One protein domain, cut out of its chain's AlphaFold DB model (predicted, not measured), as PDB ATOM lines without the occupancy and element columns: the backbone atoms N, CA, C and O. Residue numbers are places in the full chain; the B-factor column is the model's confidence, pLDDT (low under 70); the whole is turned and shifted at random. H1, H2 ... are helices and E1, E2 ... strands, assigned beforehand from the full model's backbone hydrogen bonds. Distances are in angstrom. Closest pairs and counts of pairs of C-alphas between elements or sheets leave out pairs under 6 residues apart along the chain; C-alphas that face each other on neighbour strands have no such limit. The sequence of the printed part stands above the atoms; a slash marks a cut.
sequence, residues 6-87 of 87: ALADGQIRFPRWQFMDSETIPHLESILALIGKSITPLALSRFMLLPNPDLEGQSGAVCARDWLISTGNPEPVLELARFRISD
ATOM      1  N   ALA A   6     -25.349  -9.791-108.157       93.38
ATOM      2  CA  ALA A   6     -24.677  -8.623-107.605       93.38
ATOM      3  C   ALA A   6     -24.076  -8.944-106.229       93.38
ATOM      4  O   ALA A   6     -24.700  -9.620-105.407       93.38
ATOM      5  N   LEU A   7     -22.868  -8.451-105.984       90.31
ATOM      6  CA  LEU A   7     -22.255  -8.399-104.662       90.31
ATOM      7  C   LEU A   7     -22.742  -7.165-103.888       90.31
ATOM      8  O   LEU A   7     -23.356  -6.262-104.454       90.31
ATOM      9  N   ALA A   8     -22.446  -7.114-102.587       91.25
ATOM     10  CA  ALA A   8     -22.843  -6.001-101.719       91.25
ATOM     11  C   ALA A   8     -22.264  -4.642-102.161       91.25
ATOM     12  O   ALA A   8     -22.851  -3.605-101.875       91.25
ATOM     13  N   ASP A   9     -21.139  -4.647-102.878       94.38
ATOM     14  CA  ASP A   9     -20.490  -3.462-103.446       94.38
ATOM     15  C   ASP A   9     -21.026  -3.074-104.841       94.38
ATOM     16  O   ASP A   9     -20.489  -2.176-105.487       94.38
ATOM     17  N   GLY A  10     -22.075  -3.749-105.322       93.38
ATOM     18  CA  GLY A  10     -22.693  -3.498-106.624       93.38
ATOM     19  C   GLY A  10     -21.984  -4.161-107.806       93.38
ATOM     20  O   GLY A  10     -22.468  -4.056-108.935       93.38
ATOM     21  N   GLN A  11     -20.876  -4.879-107.591       95.62
ATOM     22  CA  GLN A  11     -20.213  -5.604-108.673       95.62
ATOM     23  C   GLN A  11     -21.056  -6.789-109.146       95.62
ATOM     24  O   GLN A  11     -21.512  -7.610-108.349       95.62
ATOM     25  N   ILE A  12     -21.198  -6.928-110.462       94.94
ATOM     26  CA  ILE A  12     -21.857  -8.076-111.086       94.94
ATOM     27  C   ILE A  12     -20.832  -9.190-111.284       94.94
ATOM     28  O   ILE A  12     -19.766  -8.982-111.869       94.94
ATOM     29  N   ARG A  13     -21.158 -10.396-110.816       94.56
ATOM     30  CA  ARG A  13     -20.314 -11.583-110.971       94.56
ATOM     31  C   ARG A  13     -21.054 -12.669-111.729       94.56
ATOM     32  O   ARG A  13     -22.206 -12.983-111.437       94.56
ATOM     33  N   PHE A  14     -20.343 -13.286-112.664       95.06
ATOM     34  CA  PHE A  14     -20.778 -14.500-113.336       95.06
ATOM     35  C   PHE A  14     -20.180 -15.705-112.609       95.06
ATOM     36  O   PHE A  14     -18.954 -15.772-112.451       95.06
ATOM     37  N   PRO A  15     -20.996 -16.670-112.160       95.25
ATOM     38  CA  PRO A  15     -20.458 -17.922-111.663       95.25
ATOM     39  C   PRO A  15     -19.593 -18.627-112.710       95.25
ATOM     40  O   PRO A  15     -20.017 -18.819-113.851       95.25
ATOM     41  N   ARG A  16     -18.397 -19.063-112.295       95.38
ATOM     42  CA  ARG A  16     -17.413 -19.729-113.166       95.38
ATOM     43  C   ARG A  16     -17.936 -21.033-113.780       95.38
ATOM     44  O   ARG A  16     -17.488 -21.420-114.850       95.38
ATOM     45  N   TRP A  17     -18.891 -21.699-113.131       95.81
ATOM     46  CA  TRP A  17     -19.441 -22.976-113.592       95.81
ATOM     47  C   TRP A  17     -20.158 -22.896-114.949       95.81
ATOM     48  O   TRP A  17     -20.322 -23.918-115.604       95.81
ATOM     49  N   GLN A  18     -20.540 -21.695-115.393       96.88
ATOM     50  CA  GLN A  18     -21.186 -21.462-116.690       96.88
ATOM     51  C   GLN A  18     -20.250 -21.625-117.885       96.88
ATOM     52  O   GLN A  18     -20.724 -21.659-119.018       96.88
ATOM     53  N   PHE A  19     -18.942 -21.697-117.641       96.31
ATOM     54  CA  PHE A  19     -17.926 -21.627-118.676       96.31
ATOM     55  C   PHE A  19     -17.080 -22.903-118.726       96.31
ATOM     56  O   PHE A  19     -16.778 -23.528-117.700       96.31
ATOM     57  N   MET A  20     -16.712 -23.256-119.949       93.38
ATOM     58  CA  MET A  20     -15.554 -24.059-120.331       93.38
ATOM     59  C   MET A  20     -14.438 -23.094-120.775       93.38
ATOM     60  O   MET A  20     -14.620 -21.879-120.691       93.38
ATOM     61  N   ASP A  21     -13.279 -23.594-121.206       88.31
ATOM     62  CA  ASP A  21     -12.094 -22.748-121.432       88.31
ATOM     63  C   ASP A  21     -12.353 -21.546-122.358       88.31
ATOM     64  O   ASP A  21     -11.961 -20.426-122.030       88.31
ATOM     65  N   SER A  22     -13.055 -21.751-123.476       88.94
ATOM     66  CA  SER A  22     -13.338 -20.695-124.462       88.94
ATOM     67  C   SER A  22     -14.822 -20.453-124.740       88.94
ATOM     68  O   SER A  22     -15.155 -19.625-125.585       88.94
ATOM     69  N   GLU A  23     -15.726 -21.164-124.068       93.69
ATOM     70  CA  GLU A  23     -17.157 -21.136-124.386       93.69
ATOM     71  C   GLU A  23     -18.036 -21.368-123.152       93.69
ATOM     72  O   GLU A  23     -17.557 -21.697-122.069       93.69
ATOM     73  N   THR A  24     -19.345 -21.170-123.290       96.25
ATOM     74  CA  THR A  24     -20.302 -21.546-122.244       96.25
ATOM     75  C   THR A  24     -20.564 -23.043-122.267       96.25
ATOM     76  O   THR A  24     -20.513 -23.658-123.329       96.25
ATOM     77  N   ILE A  25     -20.932 -23.621-121.125       96.69
ATOM     78  CA  ILE A  25     -21.397 -25.012-121.102       96.69
ATOM     79  C   ILE A  25     -22.601 -25.192-122.050       96.69
ATOM     80  O   ILE A  25     -23.427 -24.273-122.178       96.69
ATOM     81  N   PRO A  26     -22.725 -26.352-122.710       96.50
ATOM     82  CA  PRO A  26     -23.803 -26.591-123.659       96.50
ATOM     83  C   PRO A  26     -25.170 -26.526-122.967       96.50
ATOM     84  O   PRO A  26     -25.319 -26.873-121.796       96.50
ATOM     85  N   HIS A  27     -26.176 -26.049-123.702       96.25
ATOM     86  CA  HIS A  27     -27.577 -25.945-123.261       96.25
ATOM     87  C   HIS A  27     -27.842 -25.101-121.999       96.25
ATOM     88  O   HIS A  27     -28.957 -25.123-121.472       96.25
ATOM     89  N   LEU A  28     -26.875 -24.291-121.547       95.38
ATOM     90  CA  LEU A  28     -27.028 -23.400-120.390       95.38
ATOM     91  C   LEU A  28     -28.296 -22.537-120.469       95.38
ATOM     92  O   LEU A  28     -29.013 -22.374-119.485       95.38
ATOM     93  N   GLU A  29     -28.582 -21.995-121.651       95.00
ATOM     94  CA  GLU A  29     -29.732 -21.120-121.864       95.00
ATOM     95  C   GLU A  29     -31.066 -21.808-121.569       95.00
ATOM     96  O   GLU A  29     -31.922 -21.206-120.925       95.00
ATOM     97  N   SER A  30     -31.218 -23.075-121.961       94.88
ATOM     98  CA  SER A  30     -32.427 -23.861-121.703       94.88
ATOM     99  C   SER A  30     -32.652 -24.063-120.204       94.88
ATOM    100  O   SER A  30     -33.769 -23.884-119.720       94.88
ATOM    101  N   ILE A  31     -31.586 -24.351-119.448       94.31
ATOM    102  CA  ILE A  31     -31.664 -24.499-117.987       94.31
ATOM    103  C   ILE A  31     -32.044 -23.164-117.329       94.31
ATOM    104  O   ILE A  31     -32.943 -23.105-116.489       94.31
ATOM    105  N   LEU A  32     -31.388 -22.070-117.726       94.19
ATOM    106  CA  LEU A  32     -31.648 -20.744-117.157       94.19
ATOM    107  C   LEU A  32     -33.047 -20.219-117.490       94.19
ATOM    108  O   LEU A  32     -33.651 -19.554-116.649       94.19
ATOM    109  N   ALA A  33     -33.562 -20.514-118.683       93.56
ATOM    110  CA  ALA A  33     -34.925 -20.166-119.072       93.56
ATOM    111  C   ALA A  33     -35.969 -20.909-118.227       93.56
ATOM    112  O   ALA A  33     -37.001 -20.326-117.899       93.56
ATOM    113  N   LEU A  34     -35.684 -22.161-117.851       92.94
ATOM    114  CA  LEU A  34     -36.600 -23.000-117.085       92.94
ATOM    115  C   LEU A  34     -36.626 -22.643-115.590       92.94
ATOM    116  O   LEU A  34     -37.697 -22.395-115.047       92.94
ATOM    117  N   ILE A  35     -35.464 -22.596-114.925       89.44
ATOM    118  CA  ILE A  35     -35.391 -22.426-113.454       89.44
ATOM    119  C   ILE A  35     -34.689 -21.152-112.995       89.44
ATOM    120  O   ILE A  35     -34.845 -20.746-111.844       89.44
ATOM    121  N   GLY A  36     -33.911 -20.501-113.860       81.88
ATOM    122  CA  GLY A  36     -32.936 -19.486-113.448       81.88
ATOM    123  C   GLY A  36     -33.533 -18.242-112.784       81.88
ATOM    124  O   GLY A  36     -32.840 -17.587-112.010       81.88
ATOM    125  N   LYS A  37     -34.805 -17.918-113.059       82.75
ATOM    126  CA  LYS A  37     -35.527 -16.792-112.432       82.75
ATOM    127  C   LYS A  37     -36.284 -17.178-111.158       82.75
ATOM    128  O   LYS A  37     -36.649 -16.293-110.392       82.75
ATOM    129  N   SER A  38     -36.515 -18.470-110.943       87.06
ATOM    130  CA  SER A  38     -37.354 -18.985-109.855       87.06
ATOM    131  C   SER A  38     -36.553 -19.343-108.604       87.06
ATOM    132  O   SER A  38     -37.135 -19.556-107.546       87.06
ATOM    133  N   ILE A  39     -35.221 -19.413-108.702       90.88
ATOM    134  CA  ILE A  39     -34.350 -19.839-107.602       90.88
ATOM    135  C   ILE A  39     -33.243 -18.823-107.321       90.88
ATOM    136  O   ILE A  39     -32.827 -18.052-108.185       90.88
ATOM    137  N   THR A  40     -32.727 -18.837-106.092       92.00
ATOM    138  CA  THR A  40     -31.618 -17.958-105.696       92.00
ATOM    139  C   THR A  40     -30.315 -18.334-106.421       92.00
ATOM    140  O   THR A  40     -30.118 -19.508-106.752       92.00
ATOM    141  N   PRO A  41     -29.360 -17.397-106.602       92.12
ATOM    142  CA  PRO A  41     -28.054 -17.697-107.209       92.12
ATOM    143  C   PRO A  41     -27.297 -18.847-106.524       92.12
ATOM    144  O   PRO A  41     -26.620 -19.646-107.179       92.12
ATOM    145  N   LEU A  42     -27.439 -18.967-105.197       93.06
ATOM    146  CA  LEU A  42     -26.862 -20.065-104.423       93.06
ATOM    147  C   LEU A  42     -27.552 -21.397-104.741       93.06
ATOM    148  O   LEU A  42     -26.866 -22.392-104.964       93.06
ATOM    149  N   ALA A  43     -28.886 -21.425-104.784       93.75
ATOM    150  CA  ALA A  43     -29.639 -22.632-105.120       93.75
ATOM    151  C   ALA A  43     -29.330 -23.115-106.546       93.75
ATOM    152  O   ALA A  43     -29.102 -24.310-106.736       93.75
ATOM    153  N   LEU A  44     -29.226 -22.194-107.511       95.06
ATOM    154  CA  LEU A  44     -28.804 -22.510-108.878       95.06
ATOM    155  C   LEU A  44     -27.379 -23.067-108.911       95.06
ATOM    156  O   LEU A  44     -27.125 -24.082-109.552       95.06
ATOM    157  N   SER A  45     -26.449 -22.456-108.174       96.00
ATOM    158  CA  SER A  45     -25.070 -22.952-108.118       96.00
ATOM    159  C   SER A  45     -24.987 -24.347-107.497       96.00
ATOM    160  O   SER A  45     -24.238 -25.182-107.994       96.00
ATOM    161  N   ARG A  46     -25.781 -24.640-106.457       95.75
ATOM    162  CA  ARG A  46     -25.862 -25.992-105.877       95.75
ATOM    163  C   ARG A  46     -26.440 -27.000-106.866       95.75
ATOM    164  O   ARG A  46     -25.889 -28.085-106.979       95.75
ATOM    165  N   PHE A  47     -27.495 -26.635-107.594       96.00
ATOM    166  CA  PHE A  47     -28.063 -27.481-108.647       96.00
ATOM    167  C   PHE A  47     -27.025 -27.822-109.727       96.00
ATOM    168  O   PHE A  47     -26.917 -28.970-110.143       96.00
ATOM    169  N   MET A  48     -26.212 -26.843-110.131       97.25
ATOM    170  CA  MET A  48     -25.212 -27.036-111.184       97.25
ATOM    171  C   MET A  48     -23.962 -27.802-110.736       97.25
ATOM    172  O   MET A  48     -23.320 -28.418-111.582       97.25
ATOM    173  N   LEU A  49     -23.596 -27.746-109.449       97.75
ATOM    174  CA  LEU A  49     -22.291 -28.211-108.951       97.75
ATOM    175  C   LEU A  49     -22.335 -29.410-108.002       97.75
ATOM    176  O   LEU A  49     -21.286 -29.998-107.746       97.75
ATOM    177  N   LEU A  50     -23.492 -29.773-107.447       97.44
ATOM    178  CA  LEU A  50     -23.584 -30.948-106.580       97.44
ATOM    179  C   LEU A  50     -23.868 -32.213-107.401       97.44
ATOM    180  O   LEU A  50     -24.699 -32.153-108.308       97.44
ATOM    181  N   PRO A  51     -23.215 -33.349-107.082       97.56
ATOM    182  CA  PRO A  51     -23.560 -34.635-107.675       97.56
ATOM    183  C   PRO A  51     -25.035 -34.969-107.468       97.56
ATOM    184  O   PRO A  51     -25.571 -34.762-106.373       97.56
ATOM    185  N   ASN A  52     -25.675 -35.500-108.506       96.44
ATOM    186  CA  ASN A  52     -27.051 -35.972-108.449       96.44
ATOM    187  C   ASN A  52     -27.081 -37.472-108.799       96.44
ATOM    188  O   ASN A  52     -26.521 -37.840-109.830       96.44
ATOM    189  N   PRO A  53     -27.696 -38.338-107.970       95.06
ATOM    190  CA  PRO A  53     -27.758 -39.778-108.231       95.06
ATOM    191  C   PRO A  53     -28.477 -40.143-109.538       95.06
ATOM    192  O   PRO A  53     -28.192 -41.198-110.091       95.06
ATOM    193  N   ASP A  54     -29.340 -39.269-110.058       95.12
ATOM    194  CA  ASP A  54     -30.040 -39.474-111.331       95.12
ATOM    195  C   ASP A  54     -29.170 -39.107-112.554       95.12
ATOM    196  O   ASP A  54     -29.574 -39.315-113.698       95.12
ATOM    197  N   LEU A  55     -27.971 -38.552-112.330       97.12
ATOM    198  CA  LEU A  55     -26.978 -38.242-113.359       97.12
ATOM    199  C   LEU A  55     -25.752 -39.140-113.163       97.12
ATOM    200  O   LEU A  55     -24.798 -38.773-112.476       97.12
ATOM    201  N   GLU A  56     -25.764 -40.326-113.764       96.06
ATOM    202  CA  GLU A  56     -24.698 -41.316-113.595       96.06
ATOM    203  C   GLU A  56     -23.633 -41.214-114.700       96.06
ATOM    204  O   GLU A  56     -23.898 -41.435-115.883       96.06
ATOM    205  N   GLY A  57     -22.406 -40.857-114.315       93.12
ATOM    206  CA  GLY A  57     -21.230 -40.887-115.182       93.12
ATOM    207  C   GLY A  57     -20.445 -42.198-115.059       93.12
ATOM    208  O   GLY A  57     -20.815 -43.110-114.329       93.12
ATOM    209  N   GLN A  58     -19.290 -42.275-115.730       90.12
ATOM    210  CA  GLN A  58     -18.459 -43.494-115.763       90.12
ATOM    211  C   GLN A  58     -17.973 -43.970-114.379       90.12
ATOM    212  O   GLN A  58     -17.756 -45.163-114.190       90.12
ATOM    213  N   SER A  59     -17.804 -43.049-113.425       91.44
ATOM    214  CA  SER A  59     -17.276 -43.327-112.077       91.44
ATOM    215  C   SER A  59     -18.288 -43.021-110.965       91.44
ATOM    216  O   SER A  59     -17.893 -42.781-109.824       91.44
ATOM    217  N   GLY A  60     -19.584 -43.000-111.296       95.88
ATOM    218  CA  GLY A  60     -20.680 -42.711-110.369       95.88
ATOM    219  C   GLY A  60     -21.376 -41.376-110.640       95.88
ATOM    220  O   GLY A  60     -21.243 -40.794-111.718       95.88
ATOM    221  N   ALA A  61     -22.142 -40.903-109.654       97.50
ATOM    222  CA  ALA A  61     -22.958 -39.697-109.768       97.50
ATOM    223  C   ALA A  61     -22.123 -38.448-110.097       97.50
ATOM    224  O   ALA A  61     -21.126 -38.153-109.431       97.50
ATOM    225  N   VAL A  62     -22.570 -37.681-111.090       98.38
ATOM    226  CA  VAL A  62     -21.963 -36.416-111.518       98.38
ATOM    227  C   VAL A  62     -22.919 -35.247-111.295       98.38
ATOM    228  O   VAL A  62     -24.111 -35.423-111.040       98.38
ATOM    229  N   CYS A  63     -22.396 -34.023-111.336       98.00
ATOM    230  CA  CYS A  63     -23.232 -32.828-111.260       98.00
ATOM    231  C   CYS A  63     -23.831 -32.470-112.630       98.00
ATOM    232  O   CYS A  63     -23.338 -32.906-113.672       98.00
ATOM    233  N   ALA A  64     -24.865 -31.622-112.642       97.62
ATOM    234  CA  ALA A  64     -25.521 -31.187-113.876       97.62
ATOM    235  C   ALA A  64     -24.557 -30.516-114.866       97.62
ATOM    236  O   ALA A  64     -24.655 -30.740-116.071       97.62
ATOM    237  N   ARG A  65     -23.592 -29.725-114.376       97.75
ATOM    238  CA  ARG A  65     -22.558 -29.129-115.231       97.75
ATOM    239  C   ARG A  65     -21.738 -30.204-115.942       97.75
ATOM    240  O   ARG A  65     -21.613 -30.157-117.161       97.75
ATOM    241  N   ASP A  66     -21.180 -31.144-115.189       97.62
ATOM    242  CA  ASP A  66     -20.285 -32.163-115.743       97.62
ATOM    243  C   ASP A  66     -21.045 -33.120-116.666       97.62
ATOM    244  O   ASP A  66     -20.517 -33.533-117.699       97.62
ATOM    245  N   TRP A  67     -22.313 -33.407-116.357       98.00
ATOM    246  CA  TRP A  67     -23.214 -34.131-117.250       98.00
ATOM    247  C   TRP A  67     -23.368 -33.423-118.601       98.00
ATOM    248  O   TRP A  67     -23.161 -34.039-119.646       98.00
ATOM    249  N   LEU A  68     -23.696 -32.126-118.592       97.31
ATOM    250  CA  LEU A  68     -23.875 -31.340-119.817       97.31
ATOM    251  C   LEU A  68     -22.590 -31.294-120.644       97.31
ATOM    252  O   LEU A  68     -22.641 -31.481-121.855       97.31
ATOM    253  N   ILE A  69     -21.443 -31.090-119.995       96.56
ATOM    254  CA  ILE A  69     -20.139 -31.045-120.669       96.56
ATOM    255  C   ILE A  69     -19.784 -32.404-121.286       96.56
ATOM    256  O   ILE A  69     -19.319 -32.456-122.420       96.56
ATOM    257  N   SER A  70     -19.982 -33.500-120.550       95.81
ATOM    258  CA  SER A  70     -19.534 -34.832-120.980       95.81
ATOM    259  C   SER A  70     -20.462 -35.499-121.990       95.81
ATOM    260  O   SER A  70     -19.986 -36.209-122.875       95.81
ATOM    261  N   THR A  71     -21.774 -35.292-121.869       96.25
ATOM    262  CA  THR A  71     -22.771 -35.980-122.704       96.25
ATOM    263  C   THR A  71     -23.351 -35.094-123.798       96.25
ATOM    264  O   THR A  71     -23.853 -35.610-124.793       96.25
ATOM    265  N   GLY A  72     -23.365 -33.772-123.599       95.81
ATOM    266  CA  GLY A  72     -24.124 -32.846-124.439       95.81
ATOM    267  C   GLY A  72     -25.644 -33.048-124.390       95.81
ATOM    268  O   GLY A  72     -26.352 -32.381-125.133       95.81
ATOM    269  N   ASN A  73     -26.173 -33.945-123.547       96.25
ATOM    270  CA  ASN A  73     -27.603 -34.236-123.477       96.25
ATOM    271  C   ASN A  73     -28.268 -33.417-122.357       96.25
ATOM    272  O   ASN A  73     -28.037 -33.708-121.179       96.25
ATOM    273  N   PRO A  74     -29.122 -32.429-122.679       97.31
ATOM    274  CA  PRO A  74     -29.755 -31.595-121.664       97.31
ATOM    275  C   PRO A  74     -30.937 -32.259-120.959       97.31
ATOM    276  O   PRO A  74     -31.320 -31.790-119.889       97.31
ATOM    277  N   GLU A  75     -31.527 -33.312-121.528       97.50
ATOM    278  CA  GLU A  75     -32.847 -33.784-121.103       97.50
ATOM    279  C   GLU A  75     -32.893 -34.246-119.637       97.50
ATOM    280  O   GLU A  75     -33.768 -33.777-118.908       97.50
ATOM    281  N   PRO A  76     -31.929 -35.039-119.128       96.94
ATOM    282  CA  PRO A  76     -31.937 -35.445-117.719       96.94
ATOM    283  C   PRO A  76     -31.834 -34.257-116.756       96.94
ATOM    284  O   PRO A  76     -32.486 -34.221-115.717       96.94
ATOM    285  N   VAL A  77     -31.058 -33.233-117.123       97.31
ATOM    286  CA  VAL A  77     -30.920 -32.013-116.317       97.31
ATOM    287  C   VAL A  77     -32.199 -31.176-116.368       97.31
ATOM    288  O   VAL A  77     -32.598 -30.602-115.354       97.31
ATOM    289  N   LEU A  78     -32.863 -31.111-117.525       96.31
ATOM    290  CA  LEU A  78     -34.142 -30.420-117.679       96.31
ATOM    291  C   LEU A  78     -35.261 -31.097-116.880       96.31
ATOM    292  O   LEU A  78     -36.060 -30.388-116.271       96.31
ATOM    293  N   GLU A  79     -35.298 -32.430-116.821       95.62
ATOM    294  CA  GLU A  79     -36.248 -33.154-115.966       95.62
ATOM    295  C   GLU A  79     -36.021 -32.852-114.483       95.62
ATOM    296  O   GLU A  79     -36.948 -32.446-113.779       95.62
ATOM    297  N   LEU A  80     -34.773 -32.929-114.014       94.62
ATOM    298  CA  LEU A  80     -34.423 -32.566-112.635       94.62
ATOM    299  C   LEU A  80     -34.816 -31.123-112.291       94.62
ATOM    300  O   LEU A  80     -35.274 -30.830-111.185       94.62
ATOM    301  N   ALA A  81     -34.642 -30.209-113.246       92.81
ATOM    302  CA  ALA A  81     -35.030 -28.817-113.100       92.81
ATOM    303  C   ALA A  81     -36.558 -28.646-113.003       92.81
ATOM    304  O   ALA A  81     -37.017 -27.841-112.192       92.81
ATOM    305  N   ARG A  82     -37.345 -29.416-113.771       92.38
ATOM    306  CA  ARG A  82     -38.818 -29.405-113.705       92.38
ATOM    307  C   ARG A  82     -39.335 -29.828-112.333       92.38
ATOM    308  O   ARG A  82     -40.148 -29.102-111.767       92.38
ATOM    309  N   PHE A  83     -38.820 -30.926-111.771       84.00
ATOM    310  CA  PHE A  83     -39.215 -31.382-110.429       84.00
ATOM    311  C   PHE A  83     -39.014 -30.301-109.366       84.00
ATOM    312  O   PHE A  83     -39.869 -30.084-108.516       84.00
ATOM    313  N   ARG A  84     -37.917 -29.549-109.468       76.94
ATOM    314  CA  ARG A  84     -37.546 -28.526-108.489       76.94
ATOM    315  C   ARG A  84     -38.377 -27.238-108.557       76.94
ATOM    316  O   ARG A  84     -38.233 -26.399-107.677       76.94
ATOM    317  N   ILE A  85     -39.192 -27.063-109.600       68.75
ATOM    318  CA  ILE A  85     -40.198 -25.986-109.694       68.75
ATOM    319  C   ILE A  85     -41.509 -26.407-109.012       68.75
ATOM    320  O   ILE A  85     -42.308 -25.548-108.650       68.75
ATOM    321  N   SER A  86     -41.760 -27.714-108.886       61.19
ATOM    322  CA  SER A  86     -43.008 -28.258-108.340       61.19
ATOM    323  C   SER A  86     -43.014 -28.430-106.814       61.19
ATOM    324  O   SER A  86     -44.098 -28.616-106.265       61.19
ATOM    325  N   ASP A  87     -41.849 -28.352-106.161       53.88
ATOM    326  CA  ASP A  87     -41.666 -28.329-104.696       53.88
ATOM    327  C   ASP A  87     -41.750 -26.903-104.119       53.88
ATOM    328  O   ASP A  87     -42.338 -26.735-103.025       53.88
TER     329      ASP A  87
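This is residues 6 to 87 of the 87 residues of an uncharacterized protein of Marinobacter adhaerens (strain DSM 23420 / HP15) (UniProt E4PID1). What shape? Residues 7 to 13 stick out from one end of a body of four short helices; the hairpin E1-E2 ends the other. What order? 82 residues are printed, with H1, H2, E1, E2, H3, H4 in turn, class mixed. The whole is compact: 42 by 34 by 19 A, radius of gyration of the C-alphas 13.0 A.

Which helices touch? H1, residues 28-35, touches H4, residues 75-86, at a shallow tilt of 23 degrees, closest at C-alphas 35 and 81, 6.4 A. H2, residues 41-49, touches H3, residues 64-71, closest at C-alphas 48 and 64, 5.0 A. H1, H2 and H3 have every O i to N i+4 pair within hydrogen-bond range; H4 has 7 of 8. Do strands pair? E1, residues 51-57, and E2, residues 60-63, form an antiparallel hairpin, with N 52 and O 62 3.0 A apart.

Where does H1 begin? C-alpha 28 is at (-27.028, -23.400, -120.390). Where does H4 end? C-alpha 86 is at (-43.008, -28.258, -108.340).

Any cut? The printed part has no cut. Where is pLDDT low? Residues 85-87 are under 70.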